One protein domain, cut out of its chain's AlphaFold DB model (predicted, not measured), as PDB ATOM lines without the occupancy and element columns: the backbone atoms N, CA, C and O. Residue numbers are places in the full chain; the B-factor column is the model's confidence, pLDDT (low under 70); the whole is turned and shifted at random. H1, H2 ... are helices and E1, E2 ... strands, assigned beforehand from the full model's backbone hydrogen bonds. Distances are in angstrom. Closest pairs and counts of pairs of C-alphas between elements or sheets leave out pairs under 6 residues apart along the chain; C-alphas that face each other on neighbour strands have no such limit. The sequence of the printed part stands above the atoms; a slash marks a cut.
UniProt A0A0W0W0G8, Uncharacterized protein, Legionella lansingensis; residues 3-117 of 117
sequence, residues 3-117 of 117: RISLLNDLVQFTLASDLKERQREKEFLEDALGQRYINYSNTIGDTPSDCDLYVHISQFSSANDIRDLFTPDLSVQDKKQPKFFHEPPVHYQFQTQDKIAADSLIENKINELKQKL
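Overview. This is residues 3 to 117 of the 117 residues of an uncharacterized protein of Legionella lansingensis (UniProt A0A0W0W0G8). A small, strongly twisted sheet of four strands has two helices, H1 and H3, over one face, set well apart from each other. The short helix H2 packs on H3 and only grazes the sheet, and in the long loop between H2 and E4, residues 75 to 81 stick out from the body. The printed part has 115 residues, with three named helices and four named strands in the order E1, E2, H1, E3, H2, E4, H3; the sheet runs E3, E2, E1, E4 and is mixed. The class is mixed, helices and strands, though under half of the residues, 55 of 115, are in named elements. The whole is compact, with a radius of gyration of the C-alphas of 15.0 A and spans of 45 by 33 by 27 A.

Arrangement. E1, residues 3 to 7, and E2, residues 10 to 15, form a hairpin, antiparallel at 151 degrees, with N 5 and O 12 at 3.1 A. E3, residues 53 to 56, is an edge strand antiparallel to E2, with N 11 and O 55 at 2.8 A. E4, residues 92 to 94, is the other edge strand, parallel to E1, with N 4 and O 93 at 2.9 A. The sheet is only just strongly twisted, its C-alphas lying up to 4.3 A off the best plane. H1, residues 19 to 35, and H3, residues 102 to 115, are on the same face of the sheet: two layers, helices on one face of a sheet. H1 lies over E2 at a height of 9.4 A over the sheet and runs along the strands, at 14 degrees to E2 on the local plane, which is fitted to just 6 C-alphas; the closest C-alphas of E2 and H1, Leu 15 and Arg 22, are 5.8 A apart. H3 lies over E1 at a height of 10.7 A, slantwise at 41 degrees on the local plane, and only just not over E2, on which 2 of its C-alphas fall. The closest C-alphas of E1 and H3, Ser 5 and Ala 102, are 5.5 A apart. H2, residues 63 to 68, touches H3, which touches it with residues 103 to 107 alone, at a steep tilt of 65 degrees, opposite ways; their closest C-alphas, those of Ala 63 and Asp 103, are 5.5 A apart. H1 is apart from H2 and H3. E3, H2 and E4 make a split strand-helix-strand unit, two strands running the same way with E2 and E1 between them, with a right-handed crossover. In H1, H2 and H3 every O i to N i+4 pair is within hydrogen-bond range.

Along the chain. E1 begins at C-alpha 3, (-29.783, 42.098, -44.555). E2 is 16.0 A long, E1 12.8 A, E3 10.3 A and E4 7.1 A. H1 is 24.4 A long and begins at C-alpha 19, (-15.239, 41.066, -49.905); H2 is 8.9 A long. H3 is 20.1 A long and ends at C-alpha 115, (-47.533, 31.857, -25.688).

Size, cuts and confidence. The two C-alphas farthest apart, Lys 79 and Asp 98, are 47.7 A from each other. The printed part has no cut. The links H1 to E3 and H2 to E4 are long, with 17 and 23 residues. The mean pLDDT of the printed part is 81.3, and residues 46 to 49, 72 to 89 and 117 are under 70.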
ATOM      1  N   ARG A   3     -28.358  42.351 -44.320       92.50
ATOM      2  CA  ARG A   3     -29.783  42.098 -44.555       92.50
ATOM      3  C   ARG A   3     -30.309  41.125 -43.513       92.50
ATOM      4  O   ARG A   3     -29.692  40.088 -43.294       92.50
ATOM      5  N   ILE A   4     -31.443  41.465 -42.910       94.31
ATOM      6  CA  ILE A   4     -32.071  40.689 -41.840       94.31
ATOM      7  C   ILE A   4     -33.420  40.170 -42.329       94.31
ATOM      8  O   ILE A   4     -34.267  40.952 -42.767       94.31
ATOM      9  N   SER A   5     -33.626  38.862 -42.251       93.62
ATOM     10  CA  SER A   5     -34.859  38.192 -42.669       93.62
ATOM     11  C   SER A   5     -35.265  37.104 -41.675       93.62
ATOM     12  O   SER A   5     -34.490  36.738 -40.793       93.62
ATOM     13  N   LEU A   6     -36.494  36.599 -41.799       93.06
ATOM     14  CA  LEU A   6     -37.001  35.494 -40.986       93.06
ATOM     15  C   LEU A   6     -37.145  34.230 -41.838       93.06
ATOM     16  O   LEU A   6     -37.796  34.258 -42.876       93.06
ATOM     17  N   LEU A   7     -36.600  33.106 -41.388       90.81
ATOM     18  CA  LEU A   7     -36.843  31.793 -41.978       90.81
ATOM     19  C   LEU A   7     -37.317  30.841 -40.886       90.81
ATOM     20  O   LEU A   7     -36.522  30.374 -40.073       90.81
ATOM     21  N   ASN A   8     -38.616  30.535 -40.880       89.19
ATOM     22  CA  ASN A   8     -39.263  29.760 -39.819       89.19
ATOM     23  C   ASN A   8     -39.005  30.378 -38.430       89.19
ATOM     24  O   ASN A   8     -39.542  31.437 -38.114       89.19
ATOM     25  N   ASP A   9     -38.166  29.728 -37.623       92.00
ATOM     26  CA  ASP A   9     -37.819  30.128 -36.257       92.00
ATOM     27  C   ASP A   9     -36.406  30.749 -36.194       92.00
ATOM     28  O   ASP A   9     -35.838  30.930 -35.118       92.00
ATOM     29  N   LEU A  10     -35.807  31.064 -37.346       92.81
ATOM     30  CA  LEU A  10     -34.440  31.564 -37.461       92.81
ATOM     31  C   LEU A  10     -34.419  32.978 -38.038       92.81
ATOM     32  O   LEU A  10     -34.939  33.232 -39.123       92.81
ATOM     33  N   VAL A  11     -33.750  33.888 -37.339       94.50
ATOM     34  CA  VAL A  11     -33.328  35.175 -37.888       94.50
ATOM     35  C   VAL A  11     -32.081  34.934 -38.734       94.50
ATOM     36  O   VAL A  11     -31.093  34.379 -38.249       94.50
ATOM     37  N   GLN A  12     -32.137  35.334 -39.999       93.69
ATOM     38  CA  GLN A  12     -31.043  35.200 -40.954       93.69
ATOM     39  C   GLN A  12     -30.338  36.542 -41.127       93.69
ATOM     40  O   GLN A  12     -30.993  37.561 -41.353       93.69
ATOM     41  N   PHE A  13     -29.010  36.525 -41.101       93.94
ATOM     42  CA  PHE A  13     -28.167  37.672 -41.417       93.94
ATOM     43  C   PHE A  13     -27.389  37.388 -42.703       93.94
ATOM     44  O   PHE A  13     -26.612  36.436 -42.770       93.94
ATOM     45  N   THR A  14     -27.600  38.210 -43.731       92.00
ATOM     46  CA  THR A  14     -26.934  38.092 -45.040       92.00
ATOM     47  C   THR A  14     -26.084  39.324 -45.316       92.00
ATOM     48  O   THR A  14     -26.588  40.448 -45.314       92.00
ATOM     49  N   LEU A  15     -24.804  39.126 -45.592       91.06
ATOM     50  CA  LEU A  15     -23.836  40.181 -45.851       91.06
ATOM     51  C   LEU A  15     -23.778  40.458 -47.357       91.06
ATOM     52  O   LEU A  15     -23.325  39.633 -48.148       91.06
ATOM     53  N   ALA A  16     -24.262  41.631 -47.765       82.19
ATOM     54  CA  ALA A  16     -24.426  42.002 -49.173       82.19
ATOM     55  C   ALA A  16     -23.328  42.942 -49.712       82.19
ATOM     56  O   ALA A  16     -23.451  43.435 -50.832       82.19
ATOM     57  N   SER A  17     -22.302  43.237 -48.910       81.88
ATOM     58  CA  SER A  17     -21.178  44.101 -49.295       81.88
ATOM     59  C   SER A  17     -20.077  43.354 -50.066       81.88
ATOM     60  O   SER A  17     -20.098  42.126 -50.179       81.88
ATOM     61  N   ASP A  18     -19.104  44.102 -50.601       86.81
ATOM     62  CA  ASP A  18     -17.905  43.533 -51.230       86.81
ATOM     63  C   ASP A  18     -17.057  42.700 -50.249       86.81
ATOM     64  O   ASP A  18     -17.293  42.709 -49.048       86.81
ATOM     65  N   LEU A  19     -16.044  41.973 -50.739       82.69
ATOM     66  CA  LEU A  19     -15.239  41.066 -49.905       82.69
ATOM     67  C   LEU A  19     -14.595  41.730 -48.675       82.69
ATOM     68  O   LEU A  19     -14.533  41.103 -47.619       82.69
ATOM     69  N   LYS A  20     -14.091  42.966 -48.796       79.31
ATOM     70  CA  LYS A  20     -13.392  43.639 -47.689       79.31
ATOM     71  C   LYS A  20     -14.384  44.141 -46.652       79.31
ATOM     72  O   LYS A  20     -14.173  43.959 -45.455       79.31
ATOM     73  N   GLU A  21     -15.463  44.758 -47.111       82.75
ATOM     74  CA  GLU A  21     -16.534  45.231 -46.244       82.75
ATOM     75  C   GLU A  21     -17.289  44.072 -45.588       82.75
ATOM     76  O   GLU A  21     -17.556  44.124 -44.394       82.75
ATOM     77  N   ARG A  22     -17.553  42.988 -46.323       84.94
ATOM     78  CA  ARG A  22     -18.219  41.783 -45.816       84.94
ATOM     79  C   ARG A  22     -17.475  41.173 -44.637       84.94
ATOM     80  O   ARG A  22     -18.114  40.809 -43.658       84.94
ATOM     81  N   GLN A  23     -16.144  41.096 -44.697       85.00
ATOM     82  CA  GLN A  23     -15.354  40.594 -43.570       85.00
ATOM     83  C   GLN A  23     -15.508  41.490 -42.333       85.00
ATOM     84  O   GLN A  23     -15.747  40.988 -41.238       85.00
ATOM     85  N   ARG A  24     -15.458  42.815 -42.511       83.50
ATOM     86  CA  ARG A  24     -15.669  43.779 -41.422       83.50
ATOM     87  C   ARG A  24     -17.079  43.687 -40.831       83.50
ATOM     88  O   ARG A  24     -17.237  43.769 -39.617       83.50
ATOM     89  N   GLU A  25     -18.099  43.545 -41.673       87.06
ATOM     90  CA  GLU A  25     -19.490  43.391 -41.235       87.06
ATOM     91  C   GLU A  25     -19.712  42.085 -40.481       87.06
ATOM     92  O   GLU A  25     -20.438  42.068 -39.488       87.06
ATOM     93  N   LYS A  26     -19.059  41.011 -40.933       88.62
ATOM     94  CA  LYS A  26     -19.084  39.718 -40.262       88.62
ATOM     95  C   LYS A  26     -18.468  39.801 -38.872       88.62
ATOM     96  O   LYS A  26     -19.133  39.435 -37.914       88.62
ATOM     97  N   GLU A  27     -17.252  40.334 -38.767       87.12
ATOM     98  CA  GLU A  27     -16.559  40.520 -37.485       87.12
ATOM     99  C   GLU A  27     -17.392  41.379 -36.529       87.12
ATOM    100  O   GLU A  27     -17.590  41.006 -35.378       87.12
ATOM    101  N   PHE A  28     -17.961  42.485 -37.022       86.62
ATOM    102  CA  PHE A  28     -18.844  43.330 -36.221       86.62
ATOM    103  C   PHE A  28     -20.060  42.561 -35.687       86.62
ATOM    104  O   PHE A  28     -20.408  42.684 -34.514       86.62
ATOM    105  N   LEU A  29     -20.728  41.789 -36.546       90.00
ATOM    106  CA  LEU A  29     -21.922  41.038 -36.176       90.00
ATOM    107  C   LEU A  29     -21.599  39.910 -35.187       90.00
ATOM    108  O   LEU A  29     -22.317  39.746 -34.204       90.00
ATOM    109  N   GLU A  30     -20.519  39.161 -35.413       90.69
ATOM    110  CA  GLU A  30     -20.061  38.101 -34.509       90.69
ATOM    111  C   GLU A  30     -19.674  38.667 -33.132       90.69
ATOM    112  O   GLU A  30     -20.077  38.105 -32.111       90.69
ATOM    113  N   ASP A  31     -18.989  39.816 -33.089       87.44
ATOM    114  CA  ASP A  31     -18.662  40.525 -31.848       87.44
ATOM    115  C   ASP A  31     -19.929  40.998 -31.114       87.44
ATOM    116  O   ASP A  31     -20.056  40.792 -29.904       87.44
ATOM    117  N   ALA A  32     -20.888  41.603 -31.826       86.94
ATOM    118  CA  ALA A  32     -22.139  42.093 -31.240       86.94
ATOM    119  C   ALA A  32     -22.991  40.952 -30.654       86.94
ATOM    120  O   ALA A  32     -23.523  41.070 -29.547       86.94
ATOM    121  N   LEU A  33     -23.088  39.824 -31.366       90.69
ATOM    122  CA  LEU A  33     -23.768  38.619 -30.883       90.69
ATOM    123  C   LEU A  33     -23.039  38.020 -29.670       90.69
ATOM    124  O   LEU A  33     -23.681  37.666 -28.678       90.69
ATOM    125  N   GLY A  34     -21.703  37.970 -29.715       87.19
ATOM    126  CA  GLY A  34     -20.863  37.476 -28.624       87.19
ATOM    127  C   GLY A  34     -20.999  38.295 -27.339       87.19
ATOM    128  O   GLY A  34     -21.140  37.722 -26.260       87.19
ATOM    129  N   GLN A  35     -21.043  39.628 -27.440       85.00
ATOM    130  CA  GLN A  35     -21.250  40.521 -26.290       85.00
ATOM    131  C   GLN A  35     -22.590  40.290 -25.580       85.00
ATOM    132  O   GLN A  35     -22.686  40.490 -24.369       85.00
ATOM    133  N   ARG A  36     -23.615  39.849 -26.318       85.94
ATOM    134  CA  ARG A  36     -24.944  39.530 -25.775       85.94
ATOM    135  C   ARG A  36     -25.139  38.051 -25.440       85.94
ATOM    136  O   ARG A  36     -26.246  37.667 -25.079       85.94
ATOM    137  N   TYR A  37     -24.090  37.229 -25.534       88.69
ATOM    138  CA  TYR A  37     -24.153  35.775 -25.327       88.69
ATOM    139  C   TYR A  37     -25.199  35.077 -26.218       88.69
ATOM    140  O   TYR A  37     -25.818  34.091 -25.816       88.69
ATOM    141  N   ILE A  38     -25.405  35.591 -27.431       92.75
ATOM    142  CA  ILE A  38     -26.350  35.033 -28.397       92.75
ATOM    143  C   ILE A  38     -25.632  33.968 -29.226       92.75
ATOM    144  O   ILE A  38     -24.634  34.241 -29.890       92.75
ATOM    145  N   ASN A  39     -26.163  32.747 -29.214       93.69
ATOM    146  CA  ASN A  39     -25.637  31.650 -30.016       93.69
ATOM    147  C   ASN A  39     -26.046  31.822 -31.480       93.69
ATOM    148  O   ASN A  39     -27.217  32.071 -31.780       93.69
ATOM    149  N   TYR A  40     -25.103  31.612 -32.392       93.44
ATOM    150  CA  TYR A  40     -25.341  31.658 -33.829       93.44
ATOM    151  C   TYR A  40     -24.767  30.425 -34.531       93.44
ATOM    152  O   TYR A  40     -23.926  29.710 -33.987       93.44
ATOM    153  N   SER A  41     -25.240  30.168 -35.748       90.06
ATOM    154  CA  SER A  41     -24.765  29.089 -36.613       90.06
ATOM    155  C   SER A  41     -24.484  29.611 -38.015       90.06
ATOM    156  O   SER A  41     -25.205  30.465 -38.521       90.06
ATOM    157  N   ASN A  42     -23.490  29.027 -38.679       86.56
ATOM    158  CA  ASN A  42     -23.165  29.316 -40.080       86.56
ATOM    159  C   ASN A  42     -23.913  28.373 -41.047       86.56
ATOM    160  O   ASN A  42     -23.685  28.406 -42.253       86.56
ATOM    161  N   THR A  43     -24.757  27.474 -40.522       79.19
ATOM    162  CA  THR A  43     -25.445  26.412 -41.278       79.19
ATOM    163  C   THR A  43     -26.867  26.171 -40.759       79.19
ATOM    164  O   THR A  43     -27.130  26.330 -39.563       79.19
ATOM    165  N   ILE A  44     -27.769  25.735 -41.648       73.81
ATOM    166  CA  ILE A  44     -29.024  25.055 -41.290       73.81
ATOM    167  C   ILE A  44     -28.959  23.639 -41.863       73.81
ATOM    168  O   ILE A  44     -29.180  23.440 -43.060       73.81
ATOM    169  N   GLY A  45     -28.693  22.652 -41.005       73.06
ATOM    170  CA  GLY A  45     -28.584  21.254 -41.430       73.06
ATOM    171  C   GLY A  45     -27.608  21.088 -42.600       73.06
ATOM    172  O   GLY A  45     -26.521  21.661 -42.579       73.06
ATOM    173  N   ASP A  46     -28.032  20.355 -43.634       65.94
ATOM    174  CA  ASP A  46     -27.208  20.016 -44.806       65.94
ATOM    175  C   ASP A  46     -27.484  20.888 -46.048       65.94
ATOM    176  O   ASP A  46     -26.964  20.621 -47.133       65.94
ATOM    177  N   THR A  47     -28.329  21.920 -45.932       60.44
ATOM    178  CA  THR A  47     -28.717  22.745 -47.092       60.44
ATOM    179  C   THR A  47     -27.712  23.886 -47.273       60.44
ATOM    180  O   THR A  47     -27.393  24.552 -46.284       60.44
ATOM    181  N   PRO A  48     -27.212  24.159 -48.499       56.88
ATOM    182  CA  PRO A  48     -26.395  25.338 -48.757       56.88
ATOM    183  C   PRO A  48     -27.142  26.589 -48.297       56.88
ATOM    184  O   PRO A  48     -28.256  26.857 -48.739       56.88
ATOM    185  N   SER A  49     -26.545  27.304 -47.351       64.38
ATOM    186  CA  SER A  49     -27.133  28.503 -46.772       64.38
ATOM    187  C   SER A  49     -26.982  29.685 -47.724       64.38
ATOM    188  O   SER A  49     -25.862  30.032 -48.092       64.38
ATOM    189  N   ASP A  50     -28.092  30.354 -48.037       71.00
ATOM    190  CA  ASP A  50     -28.084  31.624 -48.772       71.00
ATOM    191  C   ASP A  50     -27.697  32.830 -47.890       71.00
ATOM    192  O   ASP A  50     -27.553  33.945 -48.393       71.00
ATOM    193  N   CYS A  51     -27.517  32.627 -46.579       84.69
ATOM    194  CA  CYS A  51     -27.091  33.670 -45.645       84.69
ATOM    195  C   CYS A  51     -25.796  33.316 -44.901       84.69
ATOM    196  O   CYS A  51     -25.309  32.184 -44.946       84.69
ATOM    197  N   ASP A  52     -25.239  34.301 -44.202       89.12
ATOM    198  CA  ASP A  52     -23.955  34.178 -43.518       89.12
ATOM    199  C   ASP A  52     -24.102  33.603 -42.110       89.12
ATOM    200  O   ASP A  52     -23.312  32.740 -41.734       89.12
ATOM    201  N   LEU A  53     -25.105  34.062 -41.350       92.50
ATOM    202  CA  LEU A  53     -25.348  33.637 -39.969       92.50
ATOM    203  C   LEU A  53     -26.840  33.422 -39.693       92.50
ATOM    204  O   LEU A  53     -27.695  34.158 -40.186       92.50
ATOM    205  N   TYR A  54     -27.124  32.454 -38.828       92.94
ATOM    206  CA  TYR A  54     -28.444  32.135 -38.299       92.94
ATOM    207  C   TYR A  54     -28.471  32.280 -36.792       92.94
ATOM    208  O   TYR A  54     -27.573  31.800 -36.102       92.94
ATOM    209  N   VAL A  55     -29.554  32.850 -36.277       94.62
ATOM    210  CA  VAL A  55     -29.824  32.928 -34.843       94.62
ATOM    211  C   VAL A  55     -31.248  32.464 -34.585       94.62
ATOM    212  O   VAL A  55     -32.182  32.927 -35.235       94.62
ATOM    213  N   HIS A  56     -31.437  31.562 -33.624       94.81
ATOM    214  CA  HIS A  56     -32.784  31.166 -33.223       94.81
ATOM    215  C   HIS A  56     -33.536  32.343 -32.597       94.81
ATOM    216  O   HIS A  56     -33.026  33.000 -31.689       94.81
ATOM    217  N   ILE A  57     -34.758  32.587 -33.065       94.19
ATOM    218  CA  ILE A  57     -35.538  33.781 -32.728       94.19
ATOM    219  C   ILE A  57     -35.857  33.902 -31.233       94.19
ATOM    220  O   ILE A  57     -35.993  35.008 -30.725       94.19
ATOM    221  N   SER A  58     -35.912  32.783 -30.505       93.56
ATOM    222  CA  SER A  58     -36.147  32.782 -29.053       93.56
ATOM    223  C   SER A  58     -35.029  33.439 -28.237       93.56
ATOM    224  O   SER A  58     -35.206  33.647 -27.042       93.56
ATOM    225  N   GLN A  59     -33.870  33.710 -28.846       94.25
ATOM    226  CA  GLN A  59     -32.779  34.442 -28.199       94.25
ATOM    227  C   GLN A  59     -32.988  35.961 -28.236       94.25
ATOM    228  O   GLN A  59     -32.232  36.681 -27.593       94.25
ATOM    229  N   PHE A  60     -34.011  36.436 -28.951       93.38
ATOM    230  CA  PHE A  60     -34.391  37.842 -29.000       93.38
ATOM    231  C   PHE A  60     -35.701  38.084 -28.259       93.38
ATOM    232  O   PHE A  60     -36.645  37.293 -28.324       93.38
ATOM    233  N   SER A  61     -35.786  39.230 -27.585       91.31
ATOM    234  CA  SER A  61     -37.016  39.635 -26.890       91.31
ATOM    235  C   SER A  61     -37.999  40.403 -27.775       91.31
ATOM    236  O   SER A  61     -39.193  40.422 -27.456       91.31
ATOM    237  N   SER A  62     -37.497  41.040 -28.840       93.00
ATOM    238  CA  SER A  62     -38.230  41.869 -29.811       93.00
ATOM    239  C   SER A  62     -37.397  42.063 -31.090       93.00
ATOM    240  O   SER A  62     -36.204  41.760 -31.108       93.00
ATOM    241  N   ALA A  63     -37.972  42.634 -32.149       91.19
ATOM    242  CA  ALA A  63     -37.207  43.065 -33.322       91.19
ATOM    243  C   ALA A  63     -36.290  44.265 -33.015       91.19
ATOM    244  O   ALA A  63     -35.274  44.452 -33.684       91.19
ATOM    245  N   ASN A  64     -36.613  45.074 -31.998       89.62
ATOM    246  CA  ASN A  64     -35.737  46.159 -31.541       89.62
ATOM    247  C   ASN A  64     -34.461  45.634 -30.887       89.62
ATOM    248  O   ASN A  64     -33.401  46.193 -31.123       89.62
ATOM    249  N   ASP A  65     -34.530  44.504 -30.188       89.94
ATOM    250  CA  ASP A  65     -33.350  43.840 -29.619       89.94
ATOM    251  C   ASP A  65     -32.304  43.512 -30.704       89.94
ATOM    252  O   ASP A  65     -31.103  43.693 -30.511       89.94
ATOM    253  N   ILE A  66     -32.771  43.139 -31.902       91.19
ATOM    254  CA  ILE A  66     -31.918  42.930 -33.078       91.19
ATOM    255  C   ILE A  66     -31.336  44.257 -33.585       91.19
ATOM    256  O   ILE A  66     -30.162  44.311 -33.936       91.19
ATOM    257  N   ARG A  67     -32.129  45.338 -33.627       89.12
ATOM    258  CA  ARG A  67     -31.645  46.678 -34.024       89.12
ATOM    259  C   ARG A  67     -30.556  47.177 -33.087       89.12
ATOM    260  O   ARG A  67     -29.574  47.760 -33.546       89.12
ATOM    261  N   ASP A  68     -30.714  46.896 -31.800       86.25
ATOM    262  CA  ASP A  68     -29.799  47.348 -30.766       86.25
ATOM    263  C   ASP A  68     -28.414  46.678 -30.878       86.25
ATOM    264  O   ASP A  68     -27.438  47.208 -30.348       86.25
ATOM    265  N   LEU A  69     -28.280  45.552 -31.600       86.12
ATOM    266  CA  LEU A  69     -26.971  44.968 -31.949       86.12
ATOM    267  C   LEU A  69     -26.098  45.939 -32.757       86.12
ATOM    268  O   LEU A  69     -24.873  45.852 -32.728       86.12
ATOM    269  N   PHE A  70     -26.728  46.847 -33.499       82.81
ATOM    270  CA  PHE A  70     -26.065  47.758 -34.428       82.81
ATOM    271  C   PHE A  70     -26.036  49.202 -33.921       82.81
ATOM    272  O   PHE A  70     -25.455  50.073 -34.574       82.81
ATOM    273  N   THR A  71     -26.666  49.479 -32.778       73.81
ATOM    274  CA  THR A  71     -26.606  50.793 -32.138       73.81
ATOM    275  C   THR A  71     -25.357  50.896 -31.266       73.81
ATOM    276  O   THR A  71     -25.086  49.977 -30.493       73.81
ATOM    277  N   PRO A  72     -24.597  51.998 -31.344       60.38
ATOM    278  CA  PRO A  72     -23.439  52.193 -30.484       60.38
ATOM    279  C   PRO A  72     -23.866  52.296 -29.014       60.38
ATOM    280  O   PRO A  72     -24.759  53.073 -28.672       60.38
ATOM    281  N   ASP A  73     -23.202  51.535 -28.146       56.78
ATOM    282  CA  ASP A  73     -23.403  51.611 -26.701       56.78
ATOM    283  C   ASP A  73     -22.870  52.950 -26.164       56.78
ATOM    284  O   ASP A  73     -21.662  53.193 -26.098       56.78
ATOM    285  N   LEU A  74     -23.785  53.854 -25.808       53.38
ATOM    286  CA  LEU A  74     -23.463  55.175 -25.260       53.38
ATOM    287  C   LEU A  74     -23.048  55.124 -23.777       53.38
ATOM    288  O   LEU A  74     -22.656  56.155 -23.229       53.38
ATOM    289  N   SER A  75     -23.125  53.961 -23.120       52.03
ATOM    290  CA  SER A  75     -22.843  53.819 -21.686       52.03
ATOM    291  C   SER A  75     -21.351  53.687 -21.344       52.03
ATOM    292  O   SER A  75     -20.967  53.874 -20.189       52.03
ATOM    293  N   VAL A  76     -20.475  53.469 -22.335       51.19
ATOM    294  CA  VAL A  76     -19.017  53.341 -22.136       51.19
ATOM    295  C   VAL A  76     -18.322  54.706 -22.245       51.19
ATOM    296  O   VAL A  76     -17.446  54.941 -23.078       51.19
ATOM    297  N   GLN A  77     -18.723  55.649 -21.394       45.00
ATOM    298  CA  GLN A  77     -18.026  56.922 -21.196       45.00
ATOM    299  C   GLN A  77     -16.948  56.791 -20.103       45.00
ATOM    300  O   GLN A  77     -17.095  57.400 -19.053       45.00
ATOM    301  N   ASP A  78     -15.866  56.018 -20.306       43.97
ATOM    302  CA  ASP A  78     -14.571  56.360 -19.675       43.97
ATOM    303  C   ASP A  78     -13.322  55.568 -20.166       43.97
ATOM    304  O   ASP A  78     -13.223  54.346 -20.088       43.97
ATOM    305  N   LYS A  79     -12.307  56.356 -20.571       43.91
ATOM    306  CA  LYS A  79     -10.828  56.201 -20.441       43.91
ATOM    307  C   LYS A  79      -9.969  55.252 -21.279       43.91
ATOM    308  O   LYS A  79      -8.760  55.208 -21.058       43.91
ATOM    309  N   LYS A  80     -10.471  54.664 -22.350       44.97
ATOM    310  CA  LYS A  80      -9.682  54.483 -23.585       44.97
ATOM    311  C   LYS A  80     -10.672  54.743 -24.686       44.97
ATOM    312  O   LYS A  80     -11.719  54.117 -24.622       44.97
ATOM    313  N   GLN A  81     -10.398  55.704 -25.573       41.94
ATOM    314  CA  GLN A  81     -11.322  56.107 -26.640       41.94
ATOM    315  C   GLN A  81     -12.152  54.893 -27.080       41.94
ATOM    316  O   GLN A  81     -11.558  53.967 -27.649       41.94
ATOM    317  N   PRO A  82     -13.466  54.823 -26.772       45.03
ATOM    318  CA  PRO A  82     -14.297  53.849 -27.451       45.03
ATOM    319  C   PRO A  82     -14.044  54.133 -28.925       45.03
ATOM    320  O   PRO A  82     -13.951  55.304 -29.302       45.03
ATOM    321  N   LYS A  83     -13.766  53.110 -29.737       50.31
ATOM    322  CA  LYS A  83     -13.606  53.315 -31.178       50.31
ATOM    323  C   LYS A  83     -14.941  53.867 -31.668       50.31
ATOM    324  O   LYS A  83     -15.867  53.117 -31.944       50.31
ATOM    325  N   PHE A  84     -15.049  55.192 -31.655       43.25
ATOM    326  CA  PHE A  84     -16.191  55.945 -32.105       43.25
ATOM    327  C   PHE A  84     -16.354  55.571 -33.564       43.25
ATOM    328  O   PHE A  84     -15.513  55.919 -34.393       43.25
ATOM    329  N   PHE A  85     -17.423  54.864 -33.888       51.47
ATOM    330  CA  PHE A  85     -17.917  54.873 -35.244       51.47
ATOM    331  C   PHE A  85     -18.910  56.034 -35.294       51.47
ATOM    332  O   PHE A  85     -19.932  56.025 -34.616       51.47
ATOM    333  N   HIS A  86     -18.518  57.108 -35.987       47.53
ATOM    334  CA  HIS A  86     -19.309  58.338 -36.154       47.53
ATOM    335  C   HIS A  86     -20.647  58.110 -36.887       47.53
ATOM    336  O   HIS A  86     -21.495  58.990 -36.910       47.53
ATOM    337  N   GLU A  87     -20.849  56.911 -37.419       50.62
ATOM    338  CA  GLU A  87     -22.072  56.332 -37.970       50.62
ATOM    339  C   GLU A  87     -22.033  54.847 -37.563       50.62
ATOM    340  O   GLU A  87     -20.929  54.365 -37.274       50.62
ATOM    341  N   PRO A  88     -23.143  54.083 -37.489       55.88
ATOM    342  CA  PRO A  88     -23.011  52.646 -37.257       55.88
ATOM    343  C   PRO A  88     -22.003  52.087 -38.281       55.88
ATOM    344  O   PRO A  88     -22.119  52.394 -39.468       55.88
ATOM    345  N   PRO A  89     -20.972  51.326 -37.859       64.31
ATOM    346  CA  PRO A  89     -19.881  50.900 -38.746       64.31
ATOM    347  C   PRO A  89     -20.353  50.028 -39.911       64.31
ATOM    348  O   PRO A  89     -19.561  49.742 -40.811       64.31
ATOM    349  N   VAL A  90     -21.608  49.586 -39.845       74.50
ATOM    350  CA  VAL A  90     -22.283  48.679 -40.752       74.50
ATOM    351  C   VAL A  90     -23.706  49.195 -40.983       74.50
ATOM    352  O   VAL A  90     -24.408  49.579 -40.047       74.50
ATOM    353  N   HIS A  91     -24.152  49.201 -42.237       85.56
ATOM    354  CA  HIS A  91     -25.556  49.455 -42.556       85.56
ATOM    355  C   HIS A  91     -26.337  48.153 -42.441       85.56
ATOM    356  O   HIS A  91     -25.876  47.127 -42.943       85.56
ATOM    357  N   TYR A  92     -27.533  48.190 -41.856       88.56
ATOM    358  CA  TYR A  92     -28.420  47.031 -41.796       88.56
ATOM    359  C   TYR A  92     -29.831  47.360 -42.286       88.56
ATOM    360  O   TYR A  92     -30.269  48.510 -42.248       88.56
ATOM    361  N   GLN A  93     -30.546  46.341 -42.763       91.62
ATOM    362  CA  GLN A  93     -31.906  46.485 -43.276       91.62
ATOM    363  C   GLN A  93     -32.734  45.220 -43.027       91.62
ATOM    364  O   GLN A  93     -32.336  44.127 -43.434       91.62
ATOM    365  N   PHE A  94     -33.929  45.375 -42.449       92.25
ATOM    366  CA  PHE A  94     -34.949  44.322 -42.466       92.25
ATOM    367  C   PHE A  94     -35.511  44.160 -43.875       92.25
ATOM    368  O   PHE A  94     -35.978  45.122 -44.487       92.25
ATOM    369  N   GLN A  95     -35.466  42.939 -44.396       91.31
ATOM    370  CA  GLN A  95     -36.021  42.627 -45.704       91.31
ATOM    371  C   GLN A  95     -37.546  42.529 -45.654       91.31
ATOM    372  O   GLN A  95     -38.152  42.279 -44.616       91.31
ATOM    373  N   THR A  96     -38.181  42.713 -46.804       90.94
ATOM    374  CA  THR A  96     -39.605  42.432 -46.979       90.94
ATOM    375  C   THR A  96     -39.766  41.017 -47.534       90.94
ATOM    376  O   THR A  96     -39.089  40.664 -48.497       90.94
ATOM    377  N   GLN A  97     -40.672  40.229 -46.958       82.44
ATOM    378  CA  GLN A  97     -41.044  38.883 -47.409       82.44
ATOM    379  C   GLN A  97     -42.531  38.863 -47.733       82.44
ATOM    380  O   GLN A  97     -43.333  39.292 -46.911       82.44
ATOM    381  N   ASP A  98     -42.912  38.433 -48.937       87.44
ATOM    382  CA  ASP A  98     -44.319  38.374 -49.363       87.44
ATOM    383  C   ASP A  98     -45.116  39.667 -49.090       87.44
ATOM    384  O   ASP A  98     -46.303  39.642 -48.774       87.44
ATOM    385  N   LYS A  99     -44.453  40.826 -49.252       89.38
ATOM    386  CA  LYS A  99     -44.964  42.191 -48.978       89.38
ATOM    387  C   LYS A  99     -45.118  42.556 -47.493       89.38
ATOM    388  O   LYS A  99     -45.578  43.654 -47.196       89.38
ATOM    389  N   ILE A 100     -44.700  41.689 -46.575       89.12
ATOM    390  CA  ILE A 100     -44.698  41.918 -45.128       89.12
ATOM    391  C   ILE A 100     -43.274  42.263 -44.677       89.12
ATOM    392  O   ILE A 100     -42.299  41.657 -45.119       89.12
ATOM    393  N   ALA A 101     -43.128  43.268 -43.814       90.81
ATOM    394  CA  ALA A 101     -41.828  43.638 -43.264       90.81
ATOM    395  C   ALA A 101     -41.317  42.552 -42.292       90.81
ATOM    396  O   ALA A 101     -42.071  42.075 -41.441       90.81
ATOM    397  N   ALA A 102     -40.047  42.142 -42.418       90.25
ATOM    398  CA  ALA A 102     -39.489  41.051 -41.613       90.25
ATOM    399  C   ALA A 102     -39.489  41.342 -40.109       90.25
ATOM    400  O   ALA A 102     -39.636  40.417 -39.320       90.25
ATOM    401  N   ASP A 103     -39.370  42.602 -39.696       92.06
ATOM    402  CA  ASP A 103     -39.472  42.981 -38.286       92.06
ATOM    403  C   ASP A 103     -40.850  42.653 -37.695       92.06
ATOM    404  O   ASP A 103     -40.934  42.134 -36.587       92.06
ATOM    405  N   SER A 104     -41.921  42.860 -38.462       93.19
ATOM    406  CA  SER A 104     -43.281  42.479 -38.071       93.19
ATOM    407  C   SER A 104     -43.435  40.960 -37.976       93.19
ATOM    408  O   SER A 104     -44.058  40.454 -37.044       93.19
ATOM    409  N   LEU A 105     -42.844  40.217 -38.917       92.94
ATOM    410  CA  LEU A 105     -42.843  38.752 -38.879       92.94
ATOM    411  C   LEU A 105     -42.084  38.225 -37.652       92.94
ATOM    412  O   LEU A 105     -42.564  37.314 -36.981       92.94
ATOM    413  N   ILE A 106     -40.939  38.830 -37.333       93.94
ATOM    414  CA  ILE A 106     -40.125  38.503 -36.158       93.94
ATOM    415  C   ILE A 106     -40.904  38.772 -34.868       93.94
ATOM    416  O   ILE A 106     -41.008  37.882 -34.030       93.94
ATOM    417  N   GLU A 107     -41.498  39.958 -34.716       94.25
ATOM    418  CA  GLU A 107     -42.314  40.297 -33.540       94.25
ATOM    419  C   GLU A 107     -43.458  39.301 -33.335       94.25
ATOM    420  O   GLU A 107     -43.635  38.752 -32.244       94.25
ATOM    421  N   ASN A 108     -44.204  39.006 -34.402       93.25
ATOM    422  CA  ASN A 108     -45.292  38.033 -34.351       93.25
ATOM    423  C   ASN A 108     -44.783  36.663 -33.901       93.25
ATOM    424  O   ASN A 108     -45.367  36.043 -33.014       93.25
ATOM    425  N   LYS A 109     -43.652  36.223 -34.452       94.50
ATOM    426  CA  LYS A 109     -43.087  34.915 -34.150       94.50
ATOM    427  C   LYS A 109     -42.553  34.805 -32.719       94.50
ATOM    428  O   LYS A 109     -42.756  33.779 -32.071       94.50
ATOM    429  N   ILE A 110     -41.928  35.859 -32.194       93.44
ATOM    430  CA  ILE A 110     -41.527  35.939 -30.781       93.44
ATOM    431  C   ILE A 110     -42.761  35.808 -29.881       93.44
ATOM    432  O   ILE A 110     -42.746  35.044 -28.914       93.44
ATOM    433  N   ASN A 111     -43.841  36.523 -30.205       93.44
ATOM    434  CA  ASN A 111     -45.081  36.481 -29.432       93.44
ATOM    435  C   ASN A 111     -45.742  35.096 -29.466       93.44
ATOM    436  O   ASN A 111     -46.173  34.607 -28.422       93.44
ATOM    437  N   GLU A 112     -45.766  34.428 -30.622       92.88
ATOM    438  CA  GLU A 112     -46.261  33.051 -30.745       92.88
ATOM    439  C   GLU A 112     -45.480  32.066 -29.867       92.88
ATOM    440  O   GLU A 112     -46.077  31.204 -29.222       92.88
ATOM    441  N   LEU A 113     -44.149  32.175 -29.832       88.62
ATOM    442  CA  LEU A 113     -43.308  31.282 -29.034       88.62
ATOM    443  C   LEU A 113     -43.472  31.530 -27.532       88.62
ATOM    444  O   LEU A 113     -43.531  30.570 -26.769       88.62
ATOM    445  N   LYS A 114     -43.621  32.793 -27.108       86.00
ATOM    446  CA  LYS A 114     -43.893  33.147 -25.705       86.00
ATOM    447  C   LYS A 114     -45.224  32.589 -25.194       86.00
ATOM    448  O   LYS A 114     -45.333  32.320 -24.009       86.00
ATOM    449  N   GLN A 115     -46.225  32.418 -26.061       83.31
ATOM    450  CA  GLN A 115     -47.533  31.857 -25.688       83.31
ATOM    451  C   GLN A 115     -47.554  30.321 -25.622       83.31
ATOM    452  O   GLN A 115     -48.501  29.750 -25.087       83.31
ATOM    453  N   LYS A 116     -46.553  29.650 -26.204       73.19
ATOM    454  CA  LYS A 116     -46.434  28.181 -26.209       73.19
ATOM    455  C   LYS A 116     -45.597  27.630 -25.048       73.19
ATOM    456  O   LYS A 116     -45.541  26.410 -24.898       73.19
ATOM    457  N   LEU A 117     -44.941  28.505 -24.285       56.06
ATOM    458  CA  LEU A 117     -44.166  28.204 -23.077       56.06
ATOM    459  C   LEU A 117     -45.026  28.422 -21.828       56.06
ATOM    460  O   LEU A 117     -44.868  27.619 -20.883       56.06
TER     461      LEU A 117